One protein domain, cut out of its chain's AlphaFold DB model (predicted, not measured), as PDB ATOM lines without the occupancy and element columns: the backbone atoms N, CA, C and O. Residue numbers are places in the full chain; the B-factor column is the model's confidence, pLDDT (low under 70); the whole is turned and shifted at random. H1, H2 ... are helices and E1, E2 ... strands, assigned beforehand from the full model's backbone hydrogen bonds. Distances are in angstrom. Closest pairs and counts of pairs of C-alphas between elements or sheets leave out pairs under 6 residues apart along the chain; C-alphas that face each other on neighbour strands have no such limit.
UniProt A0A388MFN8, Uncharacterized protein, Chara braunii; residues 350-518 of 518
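Overview. This is residues 350 to 518 of the 518 residues of an uncharacterized protein of Chara braunii (UniProt A0A388MFN8). A strongly twisted sheet of six strands has the long strand E1 through its middle; H5 packs over one face, H1 and H2 pack on H5, and H3 covers part of the opposite face. A separate two-strand hairpin, E5 and E6, makes one far end of the long axis, and the turn between E1 and E2 lies at the other. The printed part has 169 residues, with six named helices and eight named strands in the order H1 H2 E1 E2 E3 H3 E4 E5 E6 E7 E8 H4 H5 H6. The large sheet is branched and mixed, the class is mixed, helices and strands, and the whole is compact, with a radius of gyration of the C-alphas of 15.5 A and spans of 52 by 33 by 32 A.

Along the chain. Find C-alpha 350 at (-12.750, 40.025, 58.975), where H1 begins, residues 350 to 353; H2 follows, 358 to 367, 14.2 A long. At C-alpha 374, (-4.200, 41.282, 36.618), E1 begins and runs 28.1 A to 383. Read on through E2, 388 to 394, 18.9 A; E3, 400 to 403; H3, 407 to 413; E4, 421 to 424; E5, 432 to 436; E6, 442 to 446; E7, 450 to 453; E8, 464 to 468; and H4, 469 to 474. H5, 486 to 498, is 17.7 A long, and H6, 506 to 516, runs 16.0 A to C-alpha 516 at (-16.488, 25.366, 47.504).

Arrangement. Look first at E1: antiparallel E2 and E3 lie on one side of it, parallel E7 on the other. Within hydrogen-bond range are N 381 and O 390 for E1 and E2, a hairpin, 2.9 A; N 375 and O 402 for E1 and E3, 2.8 A; and N 378 and O 450 for E1 and E7, 2.9 A. The edge strands E8 and E4 are antiparallel to E2 and E7, with N 465 and O 393 at 2.8 A and N 451 and O 423 at 2.9 A. H5 is on this sheet at a height of 10.1 A, slantwise to the strands, 43 degrees to E1 on the local plane. H4 is on the same face, over none of the strands; H3 is on the opposite face, over E1 and across the strands. H5 touches H1, closest C-alphas Ala 353 and Ser 494, 4.8 A, and, with residues 487 to 491 alone, H2, closest C-alphas Ala 364 and Arg 488, 4.5 A. H6 only grazes the sheet. In the hairpin E5 and E6, N 443 and O 435 are 2.9 A apart. Every O i to N i+4 pair is within hydrogen-bond range in H2 and H3, against 1 of 2 in H4, 8 of 9 in H5 and 5 of 7 in H6; H1 is too short for such a pair.

Size, cuts and confidence. The two C-alphas farthest apart are those of Thr 385 and Ser 439, 53.7 A. The printed part has no cut, and its one long link is H4 to H5, 11 residues. The mean pLDDT of the printed part is 93.6; look to residue 518, the chain's last, for the one value under 70.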
ATOM      1  N   GLN A 350     -11.654  40.644  58.236       94.88
ATOM      2  CA  GLN A 350     -12.750  40.025  58.975       94.88
ATOM      3  C   GLN A 350     -14.047  40.846  58.864       94.88
ATOM      4  O   GLN A 350     -15.118  40.269  58.670       94.88
ATOM      5  N   SER A 351     -13.977  42.183  58.914       95.81
ATOM      6  CA  SER A 351     -15.153  43.043  58.707       95.81
ATOM      7  C   SER A 351     -15.611  43.088  57.243       95.81
ATOM      8  O   SER A 351     -16.819  43.147  56.994       95.81
ATOM      9  N   LEU A 352     -14.688  42.949  56.282       96.31
ATOM     10  CA  LEU A 352     -15.002  42.728  54.864       96.31
ATOM     11  C   LEU A 352     -15.700  41.383  54.613       96.31
ATOM     12  O   LEU A 352     -16.714  41.344  53.920       96.31
ATOM     13  N   ALA A 353     -15.193  40.288  55.186       95.44
ATOM     14  CA  ALA A 353     -15.783  38.953  55.047       95.44
ATOM     15  C   ALA A 353     -17.161  38.850  55.720       95.44
ATOM     16  O   ALA A 353     -18.057  38.195  55.195       95.44
ATOM     17  N   ALA A 354     -17.369  39.577  56.824       95.06
ATOM     18  CA  ALA A 354     -18.677  39.773  57.450       95.06
ATOM     19  C   ALA A 354     -19.616  40.721  56.664       95.06
ATOM     20  O   ALA A 354     -20.702  41.043  57.146       95.06
ATOM     21  N   GLY A 355     -19.213  41.206  55.483       92.88
ATOM     22  CA  GLY A 355     -20.041  42.019  54.587       92.88
ATOM     23  C   GLY A 355     -20.324  43.449  55.060       92.88
ATOM     24  O   GLY A 355     -21.149  44.126  54.447       92.88
ATOM     25  N   LYS A 356     -19.656  43.934  56.119       92.19
ATOM     26  CA  LYS A 356     -19.979  45.223  56.767       92.19
ATOM     27  C   LYS A 356     -19.698  46.454  55.892       92.19
ATOM     28  O   LYS A 356     -20.231  47.522  56.164       92.19
ATOM     29  N   THR A 357     -18.868  46.323  54.858       93.69
ATOM     30  CA  THR A 357     -18.316  47.440  54.068       93.69
ATOM     31  C   THR A 357     -18.576  47.272  52.568       93.69
ATOM     32  O   THR A 357     -17.667  47.132  51.748       93.69
ATOM     33  N   SER A 358     -19.859  47.297  52.196       94.81
ATOM     34  CA  SER A 358     -20.344  47.134  50.812       94.81
ATOM     35  C   SER A 358     -19.711  48.109  49.803       94.81
ATOM     36  O   SER A 358     -19.527  47.749  48.640       94.81
ATOM     37  N   GLU A 359     -19.307  49.300  50.245       96.62
ATOM     38  CA  GLU A 359     -18.612  50.314  49.442       96.62
ATOM     39  C   GLU A 359     -17.267  49.832  48.885       96.62
ATOM     40  O   GLU A 359     -16.923  50.128  47.743       96.62
ATOM     41  N   ILE A 360     -16.518  49.019  49.635       96.69
ATOM     42  CA  ILE A 360     -15.238  48.470  49.163       96.69
ATOM     43  C   ILE A 360     -15.495  47.404  48.088       96.69
ATOM     44  O   ILE A 360     -14.762  47.322  47.101       96.69
ATOM     45  N   PHE A 361     -16.593  46.648  48.197       95.00
ATOM     46  CA  PHE A 361     -17.027  45.748  47.128       95.00
ATOM     47  C   PHE A 361     -17.462  46.520  45.876       95.00
ATOM     48  O   PHE A 361     -17.072  46.129  44.775       95.00
ATOM     49  N   THR A 362     -18.228  47.613  45.990       94.31
ATOM     50  CA  THR A 362     -18.614  48.419  44.815       94.31
ATOM     51  C   THR A 362     -17.413  49.137  44.196       94.31
ATOM     52  O   THR A 362     -17.295  49.141  42.970       94.31
ATOM     53  N   ALA A 363     -16.467  49.631  44.996       95.50
ATOM     54  CA  ALA A 363     -15.201  50.188  44.522       95.50
ATOM     55  C   ALA A 363     -14.352  49.137  43.784       95.50
ATOM     56  O   ALA A 363     -13.954  49.371  42.644       95.50
ATOM     57  N   ALA A 364     -14.168  47.934  44.345       94.94
ATOM     58  CA  ALA A 364     -13.468  46.831  43.680       94.94
ATOM     59  C   ALA A 364     -14.134  46.418  42.351       94.94
ATOM     60  O   ALA A 364     -13.445  46.124  41.371       94.94
ATOM     61  N   ARG A 365     -15.474  46.435  42.291       92.44
ATOM     62  CA  ARG A 365     -16.283  46.182  41.082       92.44
ATOM     63  C   ARG A 365     -16.180  47.309  40.044       92.44
ATOM     64  O   ARG A 365     -16.228  47.041  38.845       92.44
ATOM     65  N   LEU A 366     -16.042  48.565  40.469       91.62
ATOM     66  CA  LEU A 366     -15.787  49.711  39.587       91.62
ATOM     67  C   LEU A 366     -14.348  49.706  39.055       91.62
ATOM     68  O   LEU A 366     -14.128  49.952  37.872       91.62
ATOM     69  N   GLU A 367     -13.373  49.356  39.886       91.50
ATOM     70  CA  GLU A 367     -11.968  49.252  39.496       91.50
ATOM     71  C   GLU A 367     -11.723  48.078  38.540       91.50
ATOM     72  O   GLU A 367     -11.020  48.203  37.537       91.50
ATOM     73  N   ALA A 368     -12.411  46.955  38.764       88.06
ATOM     74  CA  ALA A 368     -12.442  45.825  37.842       88.06
ATOM     75  C   ALA A 368     -12.899  46.203  36.416       88.06
ATOM     76  O   ALA A 368     -12.586  45.461  35.481       88.06
ATOM     77  N   LYS A 369     -13.583  47.347  36.234       87.06
ATOM     78  CA  LYS A 369     -14.025  47.875  34.931       87.06
ATOM     79  C   LYS A 369     -12.960  48.680  34.185       87.06
ATOM     80  O   LYS A 369     -13.080  48.833  32.972       87.06
ATOM     81  N   LYS A 370     -11.887  49.125  34.852       86.81
ATOM     82  CA  LYS A 370     -10.786  49.912  34.260       86.81
ATOM     83  C   LYS A 370      -9.723  49.039  33.567       86.81
ATOM     84  O   LYS A 370      -8.527  49.254  33.724       86.81
ATOM     85  N   ASP A 371     -10.149  48.012  32.826       72.06
ATOM     86  CA  ASP A 371      -9.269  47.098  32.067       72.06
ATOM     87  C   ASP A 371      -8.166  46.378  32.893       72.06
ATOM     88  O   ASP A 371      -7.159  45.912  32.344       72.06
ATOM     89  N   CYS A 372      -8.353  46.231  34.213       78.81
ATOM     90  CA  CYS A 372      -7.371  45.654  35.139       78.81
ATOM     91  C   CYS A 372      -7.193  44.125  34.955       78.81
ATOM     92  O   CYS A 372      -7.728  43.304  35.701       78.81
ATOM     93  N   LYS A 373      -6.403  43.744  33.940       88.38
ATOM     94  CA  LYS A 373      -6.142  42.361  33.471       88.38
ATOM     95  C   LYS A 373      -5.330  41.476  34.429       88.38
ATOM     96  O   LYS A 373      -5.204  40.275  34.178       88.38
ATOM     97  N   LYS A 374      -4.787  42.045  35.508       93.69
ATOM     98  CA  LYS A 374      -4.200  41.282  36.618       93.69
ATOM     99  C   LYS A 374      -5.301  40.535  37.386       93.69
ATOM    100  O   LYS A 374      -6.476  40.907  37.331       93.69
ATOM    101  N   ARG A 375      -4.939  39.499  38.137       95.19
ATOM    102  CA  ARG A 375      -5.788  38.839  39.139       95.19
ATOM    103  C   ARG A 375      -4.972  38.661  40.412       95.19
ATOM    104  O   ARG A 375      -3.798  38.314  40.332       95.19
ATOM    105  N   ILE A 376      -5.607  38.877  41.558       97.62
ATOM    106  CA  ILE A 376      -4.996  38.620  42.860       97.62
ATOM    107  C   ILE A 376      -4.680  37.125  42.972       97.62
ATOM    108  O   ILE A 376      -5.548  36.282  42.732       97.62
ATOM    109  N   ALA A 377      -3.434  36.815  43.297       98.06
ATOM    110  CA  ALA A 377      -2.955  35.477  43.580       98.06
ATOM    111  C   ALA A 377      -2.585  35.388  45.061       98.06
ATOM    112  O   ALA A 377      -1.959  36.297  45.604       98.06
ATOM    113  N   ILE A 378      -2.986  34.295  45.703       98.25
ATOM    114  CA  ILE A 378      -2.748  34.033  47.121       98.25
ATOM    115  C   ILE A 378      -2.002  32.695  47.197       98.25
ATOM    116  O   ILE A 378      -2.631  31.632  47.173       98.25
ATOM    117  N   PRO A 379      -0.656  32.722  47.199       98.44
ATOM    118  CA  PRO A 379       0.152  31.541  47.445       98.44
ATOM    119  C   PRO A 379       0.132  31.249  48.945       98.44
ATOM    120  O   PRO A 379       0.333  32.157  49.753       98.44
ATOM    121  N   TYR A 380      -0.108  29.998  49.318       98.31
ATOM    122  CA  TYR A 380      -0.259  29.584  50.710       98.31
ATOM    123  C   TYR A 380       0.461  28.262  50.988       98.31
ATOM    124  O   TYR A 380       0.687  27.460  50.079       98.31
ATOM    125  N   ARG A 381       0.806  28.028  52.253       97.56
ATOM    126  CA  ARG A 381       1.341  26.760  52.759       97.56
ATOM    127  C   ARG A 381       0.834  26.487  54.173       97.56
ATOM    128  O   ARG A 381       0.512  27.419  54.908       97.56
ATOM    129  N   TRP A 382       0.825  25.218  54.553       97.56
ATOM    130  CA  TRP A 382       0.771  24.813  55.954       97.56
ATOM    131  C   TRP A 382       2.183  24.903  56.549       97.56
ATOM    132  O   TRP A 382       3.153  24.517  55.892       97.56
ATOM    133  N   ASN A 383       2.323  25.441  57.761       97.19
ATOM    134  CA  ASN A 383       3.586  25.455  58.494       97.19
ATOM    135  C   ASN A 383       3.543  24.395  59.606       97.19
ATOM    136  O   ASN A 383       3.047  24.651  60.701       97.19
ATOM    137  N   GLU A 384       4.115  23.215  59.348       95.75
ATOM    138  CA  GLU A 384       4.126  22.086  60.296       95.75
ATOM    139  C   GLU A 384       4.772  22.421  61.656       95.75
ATOM    140  O   GLU A 384       4.460  21.786  62.661       95.75
ATOM    141  N   THR A 385       5.656  23.426  61.715       94.81
ATOM    142  CA  THR A 385       6.346  23.844  62.953       94.81
ATOM    143  C   THR A 385       5.487  24.743  63.847       94.81
ATOM    144  O   THR A 385       5.709  24.781  65.057       94.81
ATOM    145  N   HIS A 386       4.513  25.458  63.278       94.06
ATOM    146  CA  HIS A 386       3.621  26.372  64.009       94.06
ATOM    147  C   HIS A 386       2.145  25.957  63.964       94.06
ATOM    148  O   HIS A 386       1.324  26.583  64.622       94.06
ATOM    149  N   LYS A 387       1.805  24.908  63.200       94.69
ATOM    150  CA  LYS A 387       0.427  24.455  62.943       94.69
ATOM    151  C   LYS A 387      -0.492  25.596  62.490       94.69
ATOM    152  O   LYS A 387      -1.661  25.655  62.865       94.69
ATOM    153  N   ASP A 388       0.052  26.508  61.686       95.88
ATOM    154  CA  ASP A 388      -0.681  27.635  61.130       95.88
ATOM    155  C   ASP A 388      -0.559  27.724  59.606       95.88
ATOM    156  O   ASP A 388       0.334  27.159  58.966       95.88
ATOM    157  N   TRP A 389      -1.529  28.414  59.010       97.62
ATOM    158  CA  TRP A 389      -1.532  28.735  57.590       97.62
ATOM    159  C   TRP A 389      -0.712  29.990  57.345       97.62
ATOM    160  O   TRP A 389      -1.003  31.045  57.911       97.62
ATOM    161  N   GLU A 390       0.263  29.905  56.448       98.12
ATOM    162  CA  GLU A 390       1.052  31.048  56.000       98.12
ATOM    163  C   GLU A 390       0.739  31.382  54.544       98.12
ATOM    164  O   GLU A 390       0.607  30.499  53.695       98.12
ATOM    165  N   VAL A 391       0.660  32.677  54.247       98.44
ATOM    166  CA  VAL A 391       0.498  33.223  52.896       98.44
ATOM    167  C   VAL A 391       1.734  34.010  52.483       98.44
ATOM    168  O   VAL A 391       2.376  34.667  53.305       98.44
ATOM    169  N   ALA A 392       2.081  33.938  51.202       98.50
ATOM    170  CA  ALA A 392       3.174  34.706  50.627       98.50
ATOM    171  C   ALA A 392       2.670  36.101  50.232       98.50
ATOM    172  O   ALA A 392       1.845  36.246  49.329       98.50
ATOM    173  N   LEU A 393       3.181  37.124  50.914       98.25
ATOM    174  CA  LEU A 393       2.902  38.537  50.650       98.25
ATOM    175  C   LEU A 393       4.173  39.232  50.164       98.25
ATOM    176  O   LEU A 393       5.278  38.768  50.447       98.25
ATOM    177  N   ASN A 394       4.043  40.388  49.516       98.25
ATOM    178  CA  ASN A 394       5.183  41.293  49.383       98.25
ATOM    179  C   ASN A 394       5.662  41.743  50.771       98.25
ATOM    180  O   ASN A 394       4.856  41.900  51.691       98.25
ATOM    181  N   LYS A 395       6.957  42.062  50.901       97.00
ATOM    182  CA  LYS A 395       7.529  42.703  52.105       97.00
ATOM    183  C   LYS A 395       6.798  43.986  52.518       97.00
ATOM    184  O   LYS A 395       6.858  44.388  53.678       97.00
ATOM    185  N   ASP A 396       6.078  44.607  51.586       96.44
ATOM    186  CA  ASP A 396       5.266  45.792  51.823       96.44
ATOM    187  C   ASP A 396       3.850  45.542  52.377       96.44
ATOM    188  O   ASP A 396       3.178  46.531  52.673       96.44
ATOM    189  N   TRP A 397       3.453  44.278  52.591       97.44
ATOM    190  CA  TRP A 397       2.105  43.764  52.931       97.44
ATOM    191  C   TRP A 397       1.109  43.644  51.769       97.44
ATOM    192  O   TRP A 397       0.025  43.088  51.947       97.44
ATOM    193  N   SER A 398       1.486  44.084  50.569       98.06
ATOM    194  CA  SER A 398       0.616  44.022  49.396       98.06
ATOM    195  C   SER A 398       0.460  42.599  48.845       98.06
ATOM    196  O   SER A 398       1.409  41.805  48.817       98.06
ATOM    197  N   LEU A 399      -0.747  42.276  48.374       98.19
ATOM    198  CA  LEU A 399      -1.058  41.001  47.730       98.19
ATOM    199  C   LEU A 399      -0.521  40.953  46.292       98.19
ATOM    200  O   LEU A 399      -0.425  41.964  45.594       98.19
ATOM    201  N   ILE A 400      -0.173  39.749  45.842       98.19
ATOM    202  CA  ILE A 400       0.454  39.508  44.538       98.19
ATOM    203  C   ILE A 400      -0.620  39.585  43.439       98.19
ATOM    204  O   ILE A 400      -1.689  38.991  43.573       98.19
ATOM    205  N   ALA A 401      -0.362  40.299  42.337       97.44
ATOM    206  CA  ALA A 401      -1.354  40.543  41.283       97.44
ATOM    207  C   ALA A 401      -0.834  40.155  39.883       97.44
ATOM    208  O   ALA A 401      -0.226  40.948  39.171       97.44
ATOM    209  N   LEU A 402      -1.124  38.924  39.460       96.81
ATOM    210  CA  LEU A 402      -0.523  38.291  38.281       96.81
ATOM    211  C   LEU A 402      -1.362  38.496  37.012       96.81
ATOM    212  O   LEU A 402      -2.593  38.410  37.039       96.81
ATOM    213  N   THR A 403      -0.718  38.695  35.859       95.12
ATOM    214  CA  THR A 403      -1.427  38.759  34.565       95.12
ATOM    215  C   THR A 403      -1.646  37.351  34.015       95.12
ATOM    216  O   THR A 403      -0.710  36.723  33.539       95.12
ATOM    217  N   LYS A 404      -2.902  36.875  34.022       93.94
ATOM    218  CA  LYS A 404      -3.281  35.487  33.662       93.94
ATOM    219  C   LYS A 404      -2.521  34.436  34.506       93.94
ATOM    220  O   LYS A 404      -1.700  33.698  33.956       93.94
ATOM    221  N   PRO A 405      -2.785  34.350  35.826       95.00
ATOM    222  CA  PRO A 405      -2.101  33.396  36.691       95.00
ATOM    223  C   PRO A 405      -2.254  31.955  36.195       95.00
ATOM    224  O   PRO A 405      -3.297  31.545  35.686       95.00
ATOM    225  N   SER A 406      -1.165  31.210  36.332       96.12
ATOM    226  CA  SER A 406      -1.038  29.784  36.040       96.12
ATOM    227  C   SER A 406       0.208  29.263  36.754       96.12
ATOM    228  O   SER A 406       1.076  30.050  37.122       96.12
ATOM    229  N   GLU A 407       0.344  27.951  36.910       95.06
ATOM    230  CA  GLU A 407       1.449  27.307  37.644       95.06
ATOM    231  C   GLU A 407       2.842  27.762  37.173       95.06
ATOM    232  O   GLU A 407       3.740  27.978  37.982       95.06
ATOM    233  N   LYS A 408       3.006  28.003  35.863       95.94
ATOM    234  CA  LYS A 408       4.251  28.528  35.273       95.94
ATOM    235  C   LYS A 408       4.520  29.992  35.623       95.94
ATOM    236  O   LYS A 408       5.673  30.387  35.699       95.94
ATOM    237  N   VAL A 409       3.472  30.790  35.816       96.81
ATOM    238  CA  VAL A 409       3.589  32.179  36.281       96.81
ATOM    239  C   VAL A 409       3.906  32.192  37.779       96.81
ATOM    240  O   VAL A 409       4.794  32.927  38.184       96.81
ATOM    241  N   MET A 410       3.299  31.305  38.582       96.12
ATOM    242  CA  MET A 410       3.679  31.130  39.997       96.12
ATOM    243  C   MET A 410       5.167  30.773  40.144       96.12
ATOM    244  O   MET A 410       5.869  31.373  40.952       96.12
ATOM    245  N   PHE A 411       5.657  29.841  39.324       94.94
ATOM    246  CA  PHE A 411       7.070  29.450  39.294       94.94
ATOM    247  C   PHE A 411       8.008  30.594  38.861       94.94
ATOM    248  O   PHE A 411       9.109  30.717  39.374       94.94
ATOM    249  N   ASN A 412       7.586  31.442  37.917       96.25
ATOM    250  CA  ASN A 412       8.427  32.528  37.399       96.25
ATOM    251  C   ASN A 412       8.399  33.809  38.254       96.25
ATOM    252  O   ASN A 412       9.337  34.597  38.179       96.25
ATOM    253  N   GLU A 413       7.311  34.064  38.989       96.56
ATOM    254  CA  GLU A 413       7.054  35.356  39.654       96.56
ATOM    255  C   GLU A 413       6.913  35.245  41.186       96.56
ATOM    256  O   GLU A 413       6.976  36.267  41.864       96.56
ATOM    257  N   VAL A 414       6.766  34.039  41.761       97.12
ATOM    258  CA  VAL A 414       6.521  33.851  43.210       97.12
ATOM    259  C   VAL A 414       7.550  32.960  43.916       97.12
ATOM    260  O   VAL A 414       8.060  33.360  44.963       97.12
ATOM    261  N   SER A 415       7.860  31.763  43.403       97.12
ATOM    262  CA  SER A 415       8.778  30.834  44.089       97.12
ATOM    263  C   SER A 415       9.575  29.961  43.124       97.12
ATOM    264  O   SER A 415       9.032  29.525  42.114       97.12
ATOM    265  N   GLU A 416      10.800  29.584  43.503       95.75
ATOM    266  CA  GLU A 416      11.656  28.661  42.733       95.75
ATOM    267  C   GLU A 416      11.111  27.218  42.653       95.75
ATOM    268  O   GLU A 416      11.689  26.352  41.995       95.75
ATOM    269  N   THR A 417       9.988  26.941  43.321       95.31
ATOM    270  CA  THR A 417       9.266  25.664  43.283       95.31
ATOM    271  C   THR A 417       7.922  25.799  42.567       95.31
ATOM    272  O   THR A 417       7.245  26.825  42.651       95.31
ATOM    273  N   ALA A 418       7.511  24.755  41.845       94.88
ATOM    274  CA  ALA A 418       6.180  24.717  41.244       94.88
ATOM    275  C   ALA A 418       5.115  24.485  42.334       94.88
ATOM    276  O   ALA A 418       5.386  23.739  43.280       94.88
ATOM    277  N   PRO A 419       3.911  25.076  42.220       97.25
ATOM    278  CA  PRO A 419       2.834  24.808  43.165       97.25
ATOM    279  C   PRO A 419       2.411  23.334  43.128       97.25
ATOM    280  O   PRO A 419       2.363  22.715  42.065       97.25
ATOM    281  N   LEU A 420       2.075  22.795  44.300       96.69
ATOM    282  CA  LEU A 420       1.539  21.444  44.486       96.69
ATOM    283  C   LEU A 420       0.100  21.331  43.968       96.69
ATOM    284  O   LEU A 420      -0.315  20.285  43.477       96.69
ATOM    285  N   GLU A 421      -0.658  22.419  44.101       95.69
ATOM    286  CA  GLU A 421      -2.059  22.533  43.707       95.69
ATOM    287  C   GLU A 421      -2.338  23.986  43.292       95.69
ATOM    288  O   GLU A 421      -1.800  24.915  43.903       95.69
ATOM    289  N   SER A 422      -3.184  24.212  42.284       95.62
ATOM    290  CA  SER A 422      -3.690  25.555  41.985       95.62
ATOM    291  C   SER A 422      -5.139  25.538  41.499       95.62
ATOM    292  O   SER A 422      -5.539  24.676  40.715       95.62
ATOM    293  N   HIS A 423      -5.942  26.487  41.983       94.88
ATOM    294  CA  HIS A 423      -7.372  26.579  41.682       94.88
ATOM    295  C   HIS A 423      -7.880  28.032  41.785       94.88
ATOM    296  O   HIS A 423      -7.165  28.945  42.199       94.88
ATOM    297  N   ILE A 424      -9.130  28.269  41.382       95.06
ATOM    298  CA  ILE A 424      -9.816  29.563  41.533       95.06
ATOM    299  C   ILE A 424     -10.978  29.356  42.501       95.06
ATOM    300  O   ILE A 424     -11.807  28.478  42.266       95.06
ATOM    301  N   LEU A 425     -11.028  30.152  43.566       94.19
ATOM    302  CA  LEU A 425     -11.950  29.946  44.685       94.19
ATOM    303  C   LEU A 425     -13.355  30.517  44.436       94.19
ATOM    304  O   LEU A 425     -13.484  31.627  43.922       94.19
ATOM    305  N   GLY A 426     -14.386  29.786  44.875       88.62
ATOM    306  CA  GLY A 426     -15.792  30.206  44.881       88.62
ATOM    307  C   GLY A 426     -16.514  30.008  43.538       88.62
ATOM    308  O   GLY A 426     -15.863  29.811  42.506       88.62
ATOM    309  N   PRO A 427     -17.858  30.069  43.500       86.50
ATOM    310  CA  PRO A 427     -18.638  29.902  42.271       86.50
ATOM    311  C   PRO A 427     -18.379  31.048  41.284       86.50
ATOM    312  O   PRO A 427     -18.127  32.190  41.673       86.50
ATOM    313  N   ARG A 428     -18.420  30.769  39.974       86.00
ATOM    314  CA  ARG A 428     -18.064  31.774  38.956       86.00
ATOM    315  C   ARG A 428     -19.140  32.848  38.816       86.00
ATOM    316  O   ARG A 428     -18.821  33.987  38.499       86.00
ATOM    317  N   GLU A 429     -20.389  32.475  39.032       86.31
ATOM    318  CA  GLU A 429     -21.588  33.253  38.731       86.31
ATOM    319  C   GLU A 429     -21.810  34.408  39.722       86.31
ATOM    320  O   GLU A 429     -22.386  35.424  39.354       86.31
ATOM    321  N   GLU A 430     -21.312  34.275  40.954       85.69
ATOM    322  CA  GLU A 430     -21.427  35.271  42.030       85.69
ATOM    323  C   GLU A 430     -20.364  36.384  41.928       85.69
ATOM    324  O   GLU A 430     -20.644  37.562  42.152       85.69
ATOM    325  N   TRP A 431     -19.140  36.014  41.536       86.38
ATOM    326  CA  TRP A 431     -17.939  36.865  41.595       86.38
ATOM    327  C   TRP A 431     -17.416  37.311  40.222       86.38
ATOM    328  O   TRP A 431     -16.262  37.744  40.082       86.38
ATOM    329  N   LYS A 432     -18.265  37.190  39.198       85.94
ATOM    330  CA  LYS A 432     -18.039  37.657  37.830       85.94
ATOM    331  C   LYS A 432     -19.007  38.792  37.528       85.94
ATOM    332  O   LYS A 432     -20.213  38.578  37.475       85.94
ATOM    333  N   GLU A 433     -18.476  39.975  37.247       83.50
ATOM    334  CA  GLU A 433     -19.281  41.045  36.660       83.50
ATOM    335  C   GLU A 433     -19.141  41.043  35.137       83.50
ATOM    336  O   GLU A 433     -18.045  40.859  34.601       83.50
ATOM    337  N   GLU A 434     -20.258  41.270  34.446       88.44
ATOM    338  CA  GLU A 434     -20.323  41.474  32.999       88.44
ATOM    339  C   GLU A 434     -20.875  42.868  32.693       88.44
ATOM    340  O   GLU A 434     -21.825  43.325  33.332       88.44
ATOM    341  N   TRP A 435     -20.310  43.542  31.696       86.56
ATOM    342  CA  TRP A 435     -20.838  44.801  31.170       86.56
ATOM    343  C   TRP A 435     -20.463  44.970  29.698       86.56
ATOM    344  O   TRP A 435     -19.561  44.315  29.177       86.56
ATOM    345  N   PHE A 436     -21.141  45.889  29.016       86.81
ATOM    346  CA  PHE A 436     -20.786  46.266  27.652       86.81
ATOM    347  C   PHE A 436     -19.645  47.287  27.678       86.81
ATOM    348  O   PHE A 436     -19.785  48.366  28.255       86.81
ATOM    349  N   GLY A 437     -18.516  46.954  27.053       86.38
ATOM    350  CA  GLY A 437     -17.437  47.909  26.804       86.38
ATOM    351  C   GLY A 437     -17.815  48.935  25.721       86.38
ATOM    352  O   GLY A 437     -18.833  48.768  25.041       86.38
ATOM    353  N   PRO A 438     -16.986  49.971  25.484       85.81
ATOM    354  CA  PRO A 438     -17.257  51.002  24.472       85.81
ATOM    355  C   PRO A 438     -17.509  50.442  23.059       85.81
ATOM    356  O   PRO A 438     -18.345  50.960  22.320       85.81
ATOM    357  N   SER A 439     -16.846  49.334  22.714       88.62
ATOM    358  CA  SER A 439     -17.002  48.595  21.452       88.62
ATOM    359  C   SER A 439     -18.307  47.787  21.331       88.62
ATOM    360  O   SER A 439     -18.557  47.197  20.283       88.62
ATOM    361  N   ARG A 440     -19.139  47.745  22.384       88.12
ATOM    362  CA  ARG A 440     -20.270  46.813  22.607       88.12
ATOM    363  C   ARG A 440     -19.896  45.345  22.836       88.12
ATOM    364  O   ARG A 440     -20.793  44.524  23.013       88.12
ATOM    365  N   ASP A 441     -18.610  45.017  22.890       90.12
ATOM    366  CA  ASP A 441     -18.147  43.714  23.370       90.12
ATOM    367  C   ASP A 441     -18.531  43.522  24.845       90.12
ATOM    368  O   ASP A 441     -18.472  44.469  25.636       90.12
ATOM    369  N   ILE A 442     -18.912  42.300  25.230       86.88
ATOM    370  CA  ILE A 442     -19.149  41.960  26.637       86.88
ATOM    371  C   ILE A 442     -17.788  41.778  27.306       86.88
ATOM    372  O   ILE A 442     -17.087  40.793  27.067       86.88
ATOM    373  N   VAL A 443     -17.415  42.739  28.144       86.31
ATOM    374  CA  VAL A 443     -16.236  42.651  29.002       86.31
ATOM    375  C   VAL A 443     -16.666  41.980  30.299       86.31
ATOM    376  O   VAL A 443     -17.688  42.334  30.888       86.31
ATOM    377  N   THR A 444     -15.890  40.992  30.739       86.38
ATOM    378  CA  THR A 444     -16.141  40.281  31.994       86.38
ATOM    379  C   THR A 444     -14.908  40.358  32.873       86.38
ATOM    380  O   THR A 444     -13.830  39.966  32.417       86.38
ATOM    381  N   SER A 445     -15.058  40.791  34.120       85.75
ATOM    382  CA  SER A 445     -13.981  40.721  35.111       85.75
ATOM    383  C   SER A 445     -14.377  39.846  36.287       85.75
ATOM    384  O   SER A 445     -15.548  39.545  36.513       85.75
ATOM    385  N   GLU A 446     -13.358  39.376  36.991       90.50
ATOM    386  CA  GLU A 446     -13.457  38.307  37.967       90.50
ATOM    387  C   GLU A 446     -12.668  38.711  39.213       90.50
ATOM    388  O   GLU A 446     -11.480  39.058  39.136       90.50
ATOM    389  N   LEU A 447     -13.359  38.704  40.352       93.44
ATOM    390  CA  LEU A 447     -12.796  39.088  41.649       93.44
ATOM    391  C   LEU A 447     -12.222  37.885  42.415       93.44
ATOM    392  O   LEU A 447     -11.405  38.073  43.310       93.44
ATOM    393  N   ARG A 448     -12.592  36.658  42.014       94.88
ATOM    394  CA  ARG A 448     -12.128  35.398  42.615       94.88
ATOM    395  C   ARG A 448     -10.594  35.306  42.622       94.88
ATOM    396  O   ARG A 448     -10.001  35.405  41.532       94.88
ATOM    397  N   PRO A 449      -9.953  35.066  43.781       97.00
ATOM    398  CA  PRO A 449      -8.508  34.899  43.858       97.00
ATOM    399  C   PRO A 449      -8.057  33.647  43.099       97.00
ATOM    400  O   PRO A 449      -8.806  32.678  42.938       97.00
ATOM    401  N   PHE A 450      -6.810  33.667  42.634       97.38
ATOM    402  CA  PHE A 450      -6.097  32.463  42.219       97.38
ATOM    403  C   PHE A 450      -5.325  31.918  43.421       97.38
ATOM    404  O   PHE A 450      -4.395  32.561  43.906       97.38
ATOM    405  N   MET A 451      -5.722  30.751  43.906       97.75
ATOM    406  CA  MET A 451      -5.115  30.098  45.059       97.75
ATOM    407  C   MET A 451      -4.027  29.134  44.578       97.75
ATOM    408  O   MET A 451      -4.225  28.424  43.587       97.75
ATOM    409  N   ALA A 452      -2.887  29.094  45.267       97.81
ATOM    410  CA  ALA A 452      -1.784  28.195  44.927       97.81
ATOM    411  C   ALA A 452      -1.118  27.623  46.184       97.81
ATOM    412  O   ALA A 452      -0.535  28.369  46.968       97.81
ATOM    413  N   ARG A 453      -1.166  26.300  46.356       97.69
ATOM    414  CA  ARG A 453      -0.514  25.605  47.472       97.69
ATOM    415  C   ARG A 453       0.960  25.387  47.144       97.69
ATOM    416  O   ARG A 453       1.269  24.733  46.149       97.69
ATOM    417  N   LEU A 454       1.863  25.913  47.962       98.00
ATOM    418  CA  LEU A 454       3.302  25.640  47.889       98.00
ATOM    419  C   LEU A 454       3.701  24.616  48.969       98.00
ATOM    420  O   LEU A 454       2.938  24.380  49.907       98.00
ATOM    421  N   SER A 455       4.870  23.983  48.834       97.38
ATOM    422  CA  SER A 455       5.401  23.092  49.878       97.38
ATOM    423  C   SER A 455       6.032  23.885  51.030       97.38
ATOM    424  O   SER A 455       6.252  25.097  50.928       97.38
ATOM    425  N   MET A 456       6.352  23.216  52.141       96.88
ATOM    426  CA  MET A 456       6.998  23.878  53.277       96.88
ATOM    427  C   MET A 456       8.426  24.348  52.940       96.88
ATOM    428  O   MET A 456       8.858  25.393  53.422       96.88
ATOM    429  N   GLU A 457       9.138  23.643  52.059       97.25
ATOM    430  CA  GLU A 457      10.492  23.988  51.601       97.25
ATOM    431  C   GLU A 457      10.519  25.037  50.472       97.25
ATOM    432  O   GLU A 457      11.599  25.408  50.008       97.25
ATOM    433  N   ALA A 458       9.354  25.516  50.016       97.12
ATOM    434  CA  ALA A 458       9.234  26.453  48.903       97.12
ATOM    435  C   ALA A 458       9.949  27.788  49.176       97.12
ATOM    436  O   ALA A 458       9.549  28.578  50.042       97.12
ATOM    437  N   GLN A 459      10.995  28.059  48.391       97.50
ATOM    438  CA  GLN A 459      11.762  29.301  48.460       97.50
ATOM    439  C   GLN A 459      11.080  30.382  47.617       97.50
ATOM    440  O   GLN A 459      10.993  30.275  46.392       97.50
ATOM    441  N   LEU A 460      10.567  31.410  48.295       98.25
ATOM    442  CA  LEU A 460      10.023  32.614  47.671       98.25
ATOM    443  C   LEU A 460      11.152  33.530  47.183       98.25
ATOM    444  O   LEU A 460      12.230  33.556  47.775       98.25
ATOM    445  N   TYR A 461      10.878  34.344  46.164       98.00
ATOM    446  CA  TYR A 461      11.809  35.389  45.731       98.00
ATOM    447  C   TYR A 461      11.999  36.496  46.781       98.00
ATOM    448  O   TYR A 461      11.068  36.839  47.508       98.00
ATOM    449  N   ASP A 462      13.177  37.134  46.777       98.00
ATOM    450  CA  ASP A 462      13.653  38.129  47.760       98.00
ATOM    451  C   ASP A 462      12.690  39.275  48.128       98.00
ATOM    452  O   ASP A 462      12.876  39.917  49.162       98.00
ATOM    453  N   HIS A 463      11.700  39.594  47.296       97.56
ATOM    454  CA  HIS A 463      10.736  40.673  47.540       97.56
ATOM    455  C   HIS A 463       9.491  40.215  48.326       97.56
ATOM    456  O   HIS A 463       8.732  41.051  48.823       97.56
ATOM    457  N   LEU A 464       9.308  38.902  48.483       98.31
ATOM    458  CA  LEU A 464       8.189  38.273  49.175       98.31
ATOM    459  C   LEU A 464       8.598  37.742  50.558       98.31
ATOM    460  O   LEU A 464       9.774  37.514  50.848       98.31
ATOM    461  N   THR A 465       7.607  37.525  51.419       98.06
ATOM    462  CA  THR A 465       7.747  36.897  52.739       98.06
ATOM    463  C   THR A 465       6.519  36.062  53.071       98.06
ATOM    464  O   THR A 465       5.393  36.489  52.814       98.06
ATOM    465  N   TRP A 466       6.738  34.915  53.713       98.19
ATOM    466  CA  TRP A 466       5.681  34.169  54.389       98.19
ATOM    467  C   TRP A 466       5.183  34.950  55.613       98.19
ATOM    468  O   TRP A 466       5.989  35.427  56.415       98.19
ATOM    469  N   LYS A 467       3.862  35.088  55.751       98.12
ATOM    470  CA  LYS A 467       3.185  35.705  56.902       98.12
ATOM    471  C   LYS A 467       1.996  34.826  57.322       98.12
ATOM    472  O   LYS A 467       1.246  34.402  56.440       98.12
ATOM    473  N   PRO A 468       1.779  34.550  58.619       97.88
ATOM    474  CA  PRO A 468       0.625  33.771  59.069       97.88
ATOM    475  C   PRO A 468      -0.704  34.475  58.762       97.88
ATOM    476  O   PRO A 468      -0.831  35.690  58.928       97.88
ATOM    477  N   TRP A 469      -1.719  33.707  58.352       97.75
ATOM    478  CA  TRP A 469      -3.033  34.215  57.936       97.75
ATOM    479  C   TRP A 469      -3.709  35.056  59.025       97.75
ATOM    480  O   TRP A 469      -4.300  36.089  58.716       97.75
ATOM    481  N   LYS A 470      -3.538  34.689  60.309       97.25
ATOM    482  CA  LYS A 470      -4.025  35.464  61.469       97.25
ATOM    483  C   LYS A 470      -3.588  36.939  61.417       97.25
ATOM    484  O   LYS A 470      -4.365  37.793  61.832       97.25
ATOM    485  N   VAL A 471      -2.414  37.253  60.853       98.00
ATOM    486  CA  VAL A 471      -1.989  38.645  60.633       98.00
ATOM    487  C   VAL A 471      -2.819  39.293  59.528       98.00
ATOM    488  O   VAL A 471      -3.461  40.309  59.783       98.00
ATOM    489  N   LEU A 472      -2.875  38.706  58.322       97.44
ATOM    490  CA  LEU A 472      -3.592  39.304  57.183       97.44
ATOM    491  C   LEU A 472      -5.083  39.549  57.486       97.44
ATOM    492  O   LEU A 472      -5.645  40.528  56.999       97.44
ATOM    493  N   ARG A 473      -5.705  38.722  58.339       96.94
ATOM    494  CA  ARG A 473      -7.084  38.930  58.819       96.94
ATOM    495  C   ARG A 473      -7.291  40.280  59.521       96.94
ATOM    496  O   ARG A 473      -8.346  40.893  59.358       96.94
ATOM    497  N   ALA A 474      -6.298  40.713  60.297       97.25
ATOM    498  CA  ALA A 474      -6.394  41.817  61.251       97.25
ATOM    499  C   ALA A 474      -5.749  43.135  60.781       97.25
ATOM    500  O   ALA A 474      -6.040  44.179  61.365       97.25
ATOM    501  N   ILE A 475      -4.894  43.122  59.747       97.50
ATOM    502  CA  ILE A 475      -4.292  44.363  59.225       97.50
ATOM    503  C   ILE A 475      -5.309  45.224  58.450       97.50
ATOM    504  O   ILE A 475      -6.242  44.680  57.848       97.50
ATOM    505  N   PRO A 476      -5.109  46.555  58.374       98.00
ATOM    506  CA  PRO A 476      -5.948  47.432  57.563       98.00
ATOM    507  C   PRO A 476      -5.896  47.086  56.071       98.00
ATOM    508  O   PRO A 476      -4.815  46.954  55.486       98.00
ATOM    509  N   TYR A 477      -7.065  47.010  55.430       97.50
ATOM    510  CA  TYR A 477      -7.207  46.581  54.032       97.50
ATOM    511  C   TYR A 477      -6.378  47.419  53.040       97.50
ATOM    512  O   TYR A 477      -5.873  46.891  52.049       97.50
ATOM    513  N   GLY A 478      -6.171  48.708  53.341       97.06
ATOM    514  CA  GLY A 478      -5.387  49.640  52.524       97.06
ATOM    515  C   GLY A 478      -3.928  49.221  52.297       97.06
ATOM    516  O   GLY A 478      -3.316  49.662  51.329       97.06
ATOM    517  N   LEU A 479      -3.367  48.348  53.145       97.56
ATOM    518  CA  LEU A 479      -2.018  47.793  52.967       97.56
ATOM    519  C   LEU A 479      -1.946  46.627  51.976       97.56
ATOM    520  O   LEU A 479      -0.862  46.299  51.503       97.56
ATOM    521  N   MET A 480      -3.080  45.999  51.660       97.81
ATOM    522  CA  MET A 480      -3.129  44.850  50.751       97.81
ATOM    523  C   MET A 480      -2.977  45.272  49.282       97.81
ATOM    524  O   MET A 480      -2.674  44.438  48.428       97.81
ATOM    525  N   GLY A 481      -3.174  46.561  48.984       95.88
ATOM    526  CA  GLY A 481      -2.981  47.145  47.660       95.88
ATOM    527  C   GLY A 481      -1.515  47.381  47.302       95.88
ATOM    528  O   GLY A 481      -0.652  47.547  48.157       95.88
ATOM    529  N   GLY A 482      -1.240  47.418  46.005       95.38
ATOM    530  CA  GLY A 482       0.080  47.673  45.446       95.38
ATOM    531  C   GLY A 482       0.016  47.516  43.937       95.38
ATOM    532  O   GLY A 482      -0.487  48.386  43.233       95.38
ATOM    533  N   ASP A 483       0.442  46.357  43.445       95.00
ATOM    534  CA  ASP A 483       0.453  46.051  42.011       95.00
ATOM    535  C   ASP A 483      -0.970  45.882  41.408       95.00
ATOM    536  O   ASP A 483      -1.148  45.875  40.185       95.00
ATOM    537  N   ALA A 484      -1.988  45.809  42.278       95.25
ATOM    538  CA  ALA A 484      -3.401  46.093  42.020       95.25
ATOM    539  C   ALA A 484      -4.004  46.911  43.197       95.25
ATOM    540  O   ALA A 484      -3.478  46.819  44.309       95.25
ATOM    541  N   PRO A 485      -5.096  47.682  42.998       96.25
ATOM    542  CA  PRO A 485      -5.696  48.512  44.055       96.25
ATOM    543  C   PRO A 485      -6.215  47.737  45.276       96.25
ATOM    544  O   PRO A 485      -6.609  46.569  45.172       96.25
ATOM    545  N   ALA A 486      -6.199  48.399  46.437       97.12
ATOM    546  CA  ALA A 486      -6.385  47.784  47.751       97.12
ATOM    547  C   ALA A 486      -7.770  47.160  47.945       97.12
ATOM    548  O   ALA A 486      -7.886  46.086  48.525       97.12
ATOM    549  N   GLU A 487      -8.807  47.779  47.392       97.12
ATOM    550  CA  GLU A 487     -10.193  47.319  47.454       97.12
ATOM    551  C   GLU A 487     -10.318  45.959  46.763       97.12
ATOM    552  O   GLU A 487     -10.916  45.023  47.288       97.12
ATOM    553  N   ARG A 488      -9.688  45.820  45.589       95.62
ATOM    554  CA  ARG A 488      -9.704  44.573  44.819       95.62
ATOM    555  C   ARG A 488      -8.814  43.497  45.441       95.62
ATOM    556  O   ARG A 488      -9.180  42.324  45.391       95.62
ATOM    557  N   ALA A 489      -7.679  43.884  46.021       97.44
ATOM    558  CA  ALA A 489      -6.818  42.989  46.787       97.44
ATOM    559  C   ALA A 489      -7.558  42.410  48.006       97.44
ATOM    560  O   ALA A 489      -7.643  41.191  48.163       97.44
ATOM    561  N   ALA A 490      -8.170  43.282  48.805       97.81
ATOM    562  CA  ALA A 490      -8.877  42.918  50.022       97.81
ATOM    563  C   ALA A 490     -10.165  42.128  49.754       97.81
ATOM    564  O   ALA A 490     -10.398  41.136  50.432       97.81
ATOM    565  N   VAL A 491     -10.955  42.475  48.728       96.75
ATOM    566  CA  VAL A 491     -12.140  41.686  48.331       96.75
ATOM    567  C   VAL A 491     -11.754  40.283  47.852       96.75
ATOM    568  O   VAL A 491     -12.434  39.312  48.174       96.75
ATOM    569  N   ALA A 492     -10.645  40.131  47.121       96.88
ATOM    570  CA  ALA A 492     -10.184  38.806  46.709       96.88
ATOM    571  C   ALA A 492      -9.757  37.942  47.910       96.88
ATOM    572  O   ALA A 492     -10.035  36.744  47.929       96.88
ATOM    573  N   ALA A 493      -9.130  38.540  48.927       97.69
ATOM    574  CA  ALA A 493      -8.780  37.849  50.166       97.69
ATOM    575  C   ALA A 493      -9.986  37.647  51.112       97.69
ATOM    576  O   ALA A 493     -10.033  36.642  51.818       97.69
ATOM    577  N   SER A 494     -11.003  38.517  51.101       96.94
ATOM    578  CA  SER A 494     -12.188  38.354  51.954       96.94
ATOM    579  C   SER A 494     -13.083  37.207  51.484       96.94
ATOM    580  O   SER A 494     -13.794  36.630  52.297       96.94
ATOM    581  N   ILE A 495     -13.007  36.820  50.204       95.81
ATOM    582  CA  ILE A 495     -13.603  35.576  49.686       95.81
ATOM    583  C   ILE A 495     -12.932  34.344  50.329       95.81
ATOM    584  O   ILE A 495     -13.621  33.393  50.689       95.81
ATOM    585  N   VAL A 496     -11.605  34.360  50.529       96.56
ATOM    586  CA  VAL A 496     -10.865  33.275  51.215       96.56
ATOM    587  C   VAL A 496     -11.301  33.151  52.673       96.56
ATOM    588  O   VAL A 496     -11.579  32.049  53.146       96.56
ATOM    589  N   GLU A 497     -11.404  34.290  53.358       96.44
ATOM    590  CA  GLU A 497     -11.861  34.382  54.746       96.44
ATOM    591  C   GLU A 497     -13.326  33.937  54.900       96.44
ATOM    592  O   GLU A 497     -13.628  33.132  55.777       96.44
ATOM    593  N   ALA A 498     -14.228  34.384  54.018       94.75
ATOM    594  CA  ALA A 498     -15.647  34.015  54.042       94.75
ATOM    595  C   ALA A 498     -15.896  32.524  53.744       94.75
ATOM    596  O   ALA A 498     -16.864  31.953  54.243       94.75
ATOM    597  N   HIS A 499     -15.015  31.872  52.977       93.19
ATOM    598  CA  HIS A 499     -15.028  30.415  52.805       93.19
ATOM    599  C   HIS A 499     -14.417  29.646  53.994       93.19
ATOM    600  O   HIS A 499     -14.505  28.422  54.010       93.19
ATOM    601  N   GLY A 500     -13.800  30.313  54.977       93.69
ATOM    602  CA  GLY A 500     -13.257  29.674  56.185       93.69
ATOM    603  C   GLY A 500     -12.015  28.798  55.970       93.69
ATOM    604  O   GLY A 500     -11.622  28.070  56.877       93.69
ATOM    605  N   LEU A 501     -11.370  28.870  54.798       92.38
ATOM    606  CA  LEU A 501     -10.327  27.929  54.344       92.38
ATOM    607  C   LEU A 501      -9.156  27.722  55.316       92.38
ATOM    608  O   LEU A 501      -8.537  26.662  55.311       92.38
ATOM    609  N   PHE A 502      -8.844  28.735  56.125       95.12
ATOM    610  CA  PHE A 502      -7.690  28.766  57.024       95.12
ATOM    611  C   PHE A 502      -8.088  28.855  58.511       95.12
ATOM    612  O   PHE A 502      -7.325  29.365  59.331       95.12
ATOM    613  N   VAL A 503      -9.294  28.388  58.863       89.62
ATOM    614  CA  VAL A 503      -9.837  28.406  60.240       89.62
ATOM    615  C   VAL A 503      -9.456  27.152  61.055       89.62
ATOM    616  O   VAL A 503      -9.588  27.162  62.276       89.62
ATOM    617  N   GLY A 504      -8.941  26.096  60.414       88.25
ATOM    618  CA  GLY A 504      -8.555  24.831  61.061       88.25
ATOM    619  C   GLY A 504      -7.282  24.197  60.486       88.25
ATOM    620  O   GLY A 504      -6.570  24.826  59.704       88.25
ATOM    621  N   GLU A 505      -7.007  22.951  60.881       89.88
ATOM    622  CA  GLU A 505      -5.815  22.182  60.479       89.88
ATOM    623  C   GLU A 505      -5.793  21.799  58.982       89.88
ATOM    624  O   GLU A 505      -6.768  21.995  58.253       89.88
ATOM    625  N   GLU A 506      -4.678  21.225  58.510       88.94
ATOM    626  CA  GLU A 506      -4.445  20.929  57.086       88.94
ATOM    627  C   GLU A 506      -5.531  20.057  56.422       88.94
ATOM    628  O   GLU A 506      -5.871  20.275  55.255       88.94
ATOM    629  N   GLU A 507      -6.121  19.111  57.160       87.94
ATOM    630  CA  GLU A 507      -7.190  18.239  56.651       87.94
ATOM    631  C   GLU A 507      -8.472  19.022  56.311       87.94
ATOM    632  O   GLU A 507      -9.106  18.763  55.283       87.94
ATOM    633  N   HIS A 508      -8.811  20.040  57.113       88.12
ATOM    634  CA  HIS A 508     -10.029  20.843  56.952       88.12
ATOM    635  C   HIS A 508     -10.068  21.570  55.602       88.12
ATOM    636  O   HIS A 508     -11.115  21.632  54.953       88.12
ATOM    637  N   LEU A 509      -8.916  22.061  55.129       88.56
ATOM    638  CA  LEU A 509      -8.813  22.756  53.846       88.56
ATOM    639  C   LEU A 509      -9.332  21.891  52.685       88.56
ATOM    640  O   LEU A 509     -10.026  22.399  51.807       88.56
ATOM    641  N   GLN A 510      -9.012  20.595  52.664       87.25
ATOM    642  CA  GLN A 510      -9.424  19.708  51.571       87.25
ATOM    643  C   GLN A 510     -10.939  19.458  51.577       87.25
ATOM    644  O   GLN A 510     -11.550  19.399  50.508       87.25
ATOM    645  N   GLU A 511     -11.570  19.388  52.754       87.94
ATOM    646  CA  GLU A 511     -13.031  19.305  52.871       87.94
ATOM    647  C   GLU A 511     -13.714  20.592  52.385       87.94
ATOM    648  O   GLU A 511     -14.639  20.539  51.567       87.94
ATOM    649  N   VAL A 512     -13.226  21.756  52.835       86.44
ATOM    650  CA  VAL A 512     -13.762  23.065  52.437       86.44
ATOM    651  C   VAL A 512     -13.606  23.279  50.932       86.44
ATOM    652  O   VAL A 512     -14.589  23.619  50.275       86.44
ATOM    653  N   LEU A 513     -12.436  23.002  50.347       86.69
ATOM    654  CA  LEU A 513     -12.227  23.091  48.897       86.69
ATOM    655  C   LEU A 513     -13.156  22.148  48.121       86.69
ATOM    656  O   LEU A 513     -13.791  22.580  47.162       86.69
ATOM    657  N   ALA A 514     -13.330  20.902  48.576       85.19
ATOM    658  CA  ALA A 514     -14.250  19.944  47.959       85.19
ATOM    659  C   ALA A 514     -15.742  20.334  48.081       85.19
ATOM    660  O   ALA A 514     -16.583  19.743  47.385       85.19
ATOM    661  N   SER A 515     -16.073  21.301  48.947       85.75
ATOM    662  CA  SER A 515     -17.394  21.936  49.051       85.75
ATOM    663  C   SER A 515     -17.515  23.203  48.194       85.75
ATOM    664  O   SER A 515     -18.497  23.345  47.473       85.75
ATOM    665  N   ALA A 516     -16.497  24.072  48.192       80.56
ATOM    666  CA  ALA A 516     -16.488  25.366  47.504       80.56
ATOM    667  C   ALA A 516     -16.354  25.257  45.970       80.56
ATOM    668  O   ALA A 516     -16.478  26.254  45.257       80.56
ATOM    669  N   THR A 517     -16.103  24.048  45.456       72.94
ATOM    670  CA  THR A 517     -16.088  23.712  44.024       72.94
ATOM    671  C   THR A 517     -17.382  23.054  43.514       72.94
ATOM    672  O   THR A 517     -17.370  22.506  42.409       72.94
ATOM    673  N   ARG A 518     -18.468  23.032  44.303       65.69
ATOM    674  CA  ARG A 518     -19.770  22.431  43.938       65.69
ATOM    675  C   ARG A 518     -20.856  23.472  43.685       65.69
ATOM    676  O   ARG A 518     -21.715  23.155  42.835       65.69
TER     677      ARG A 518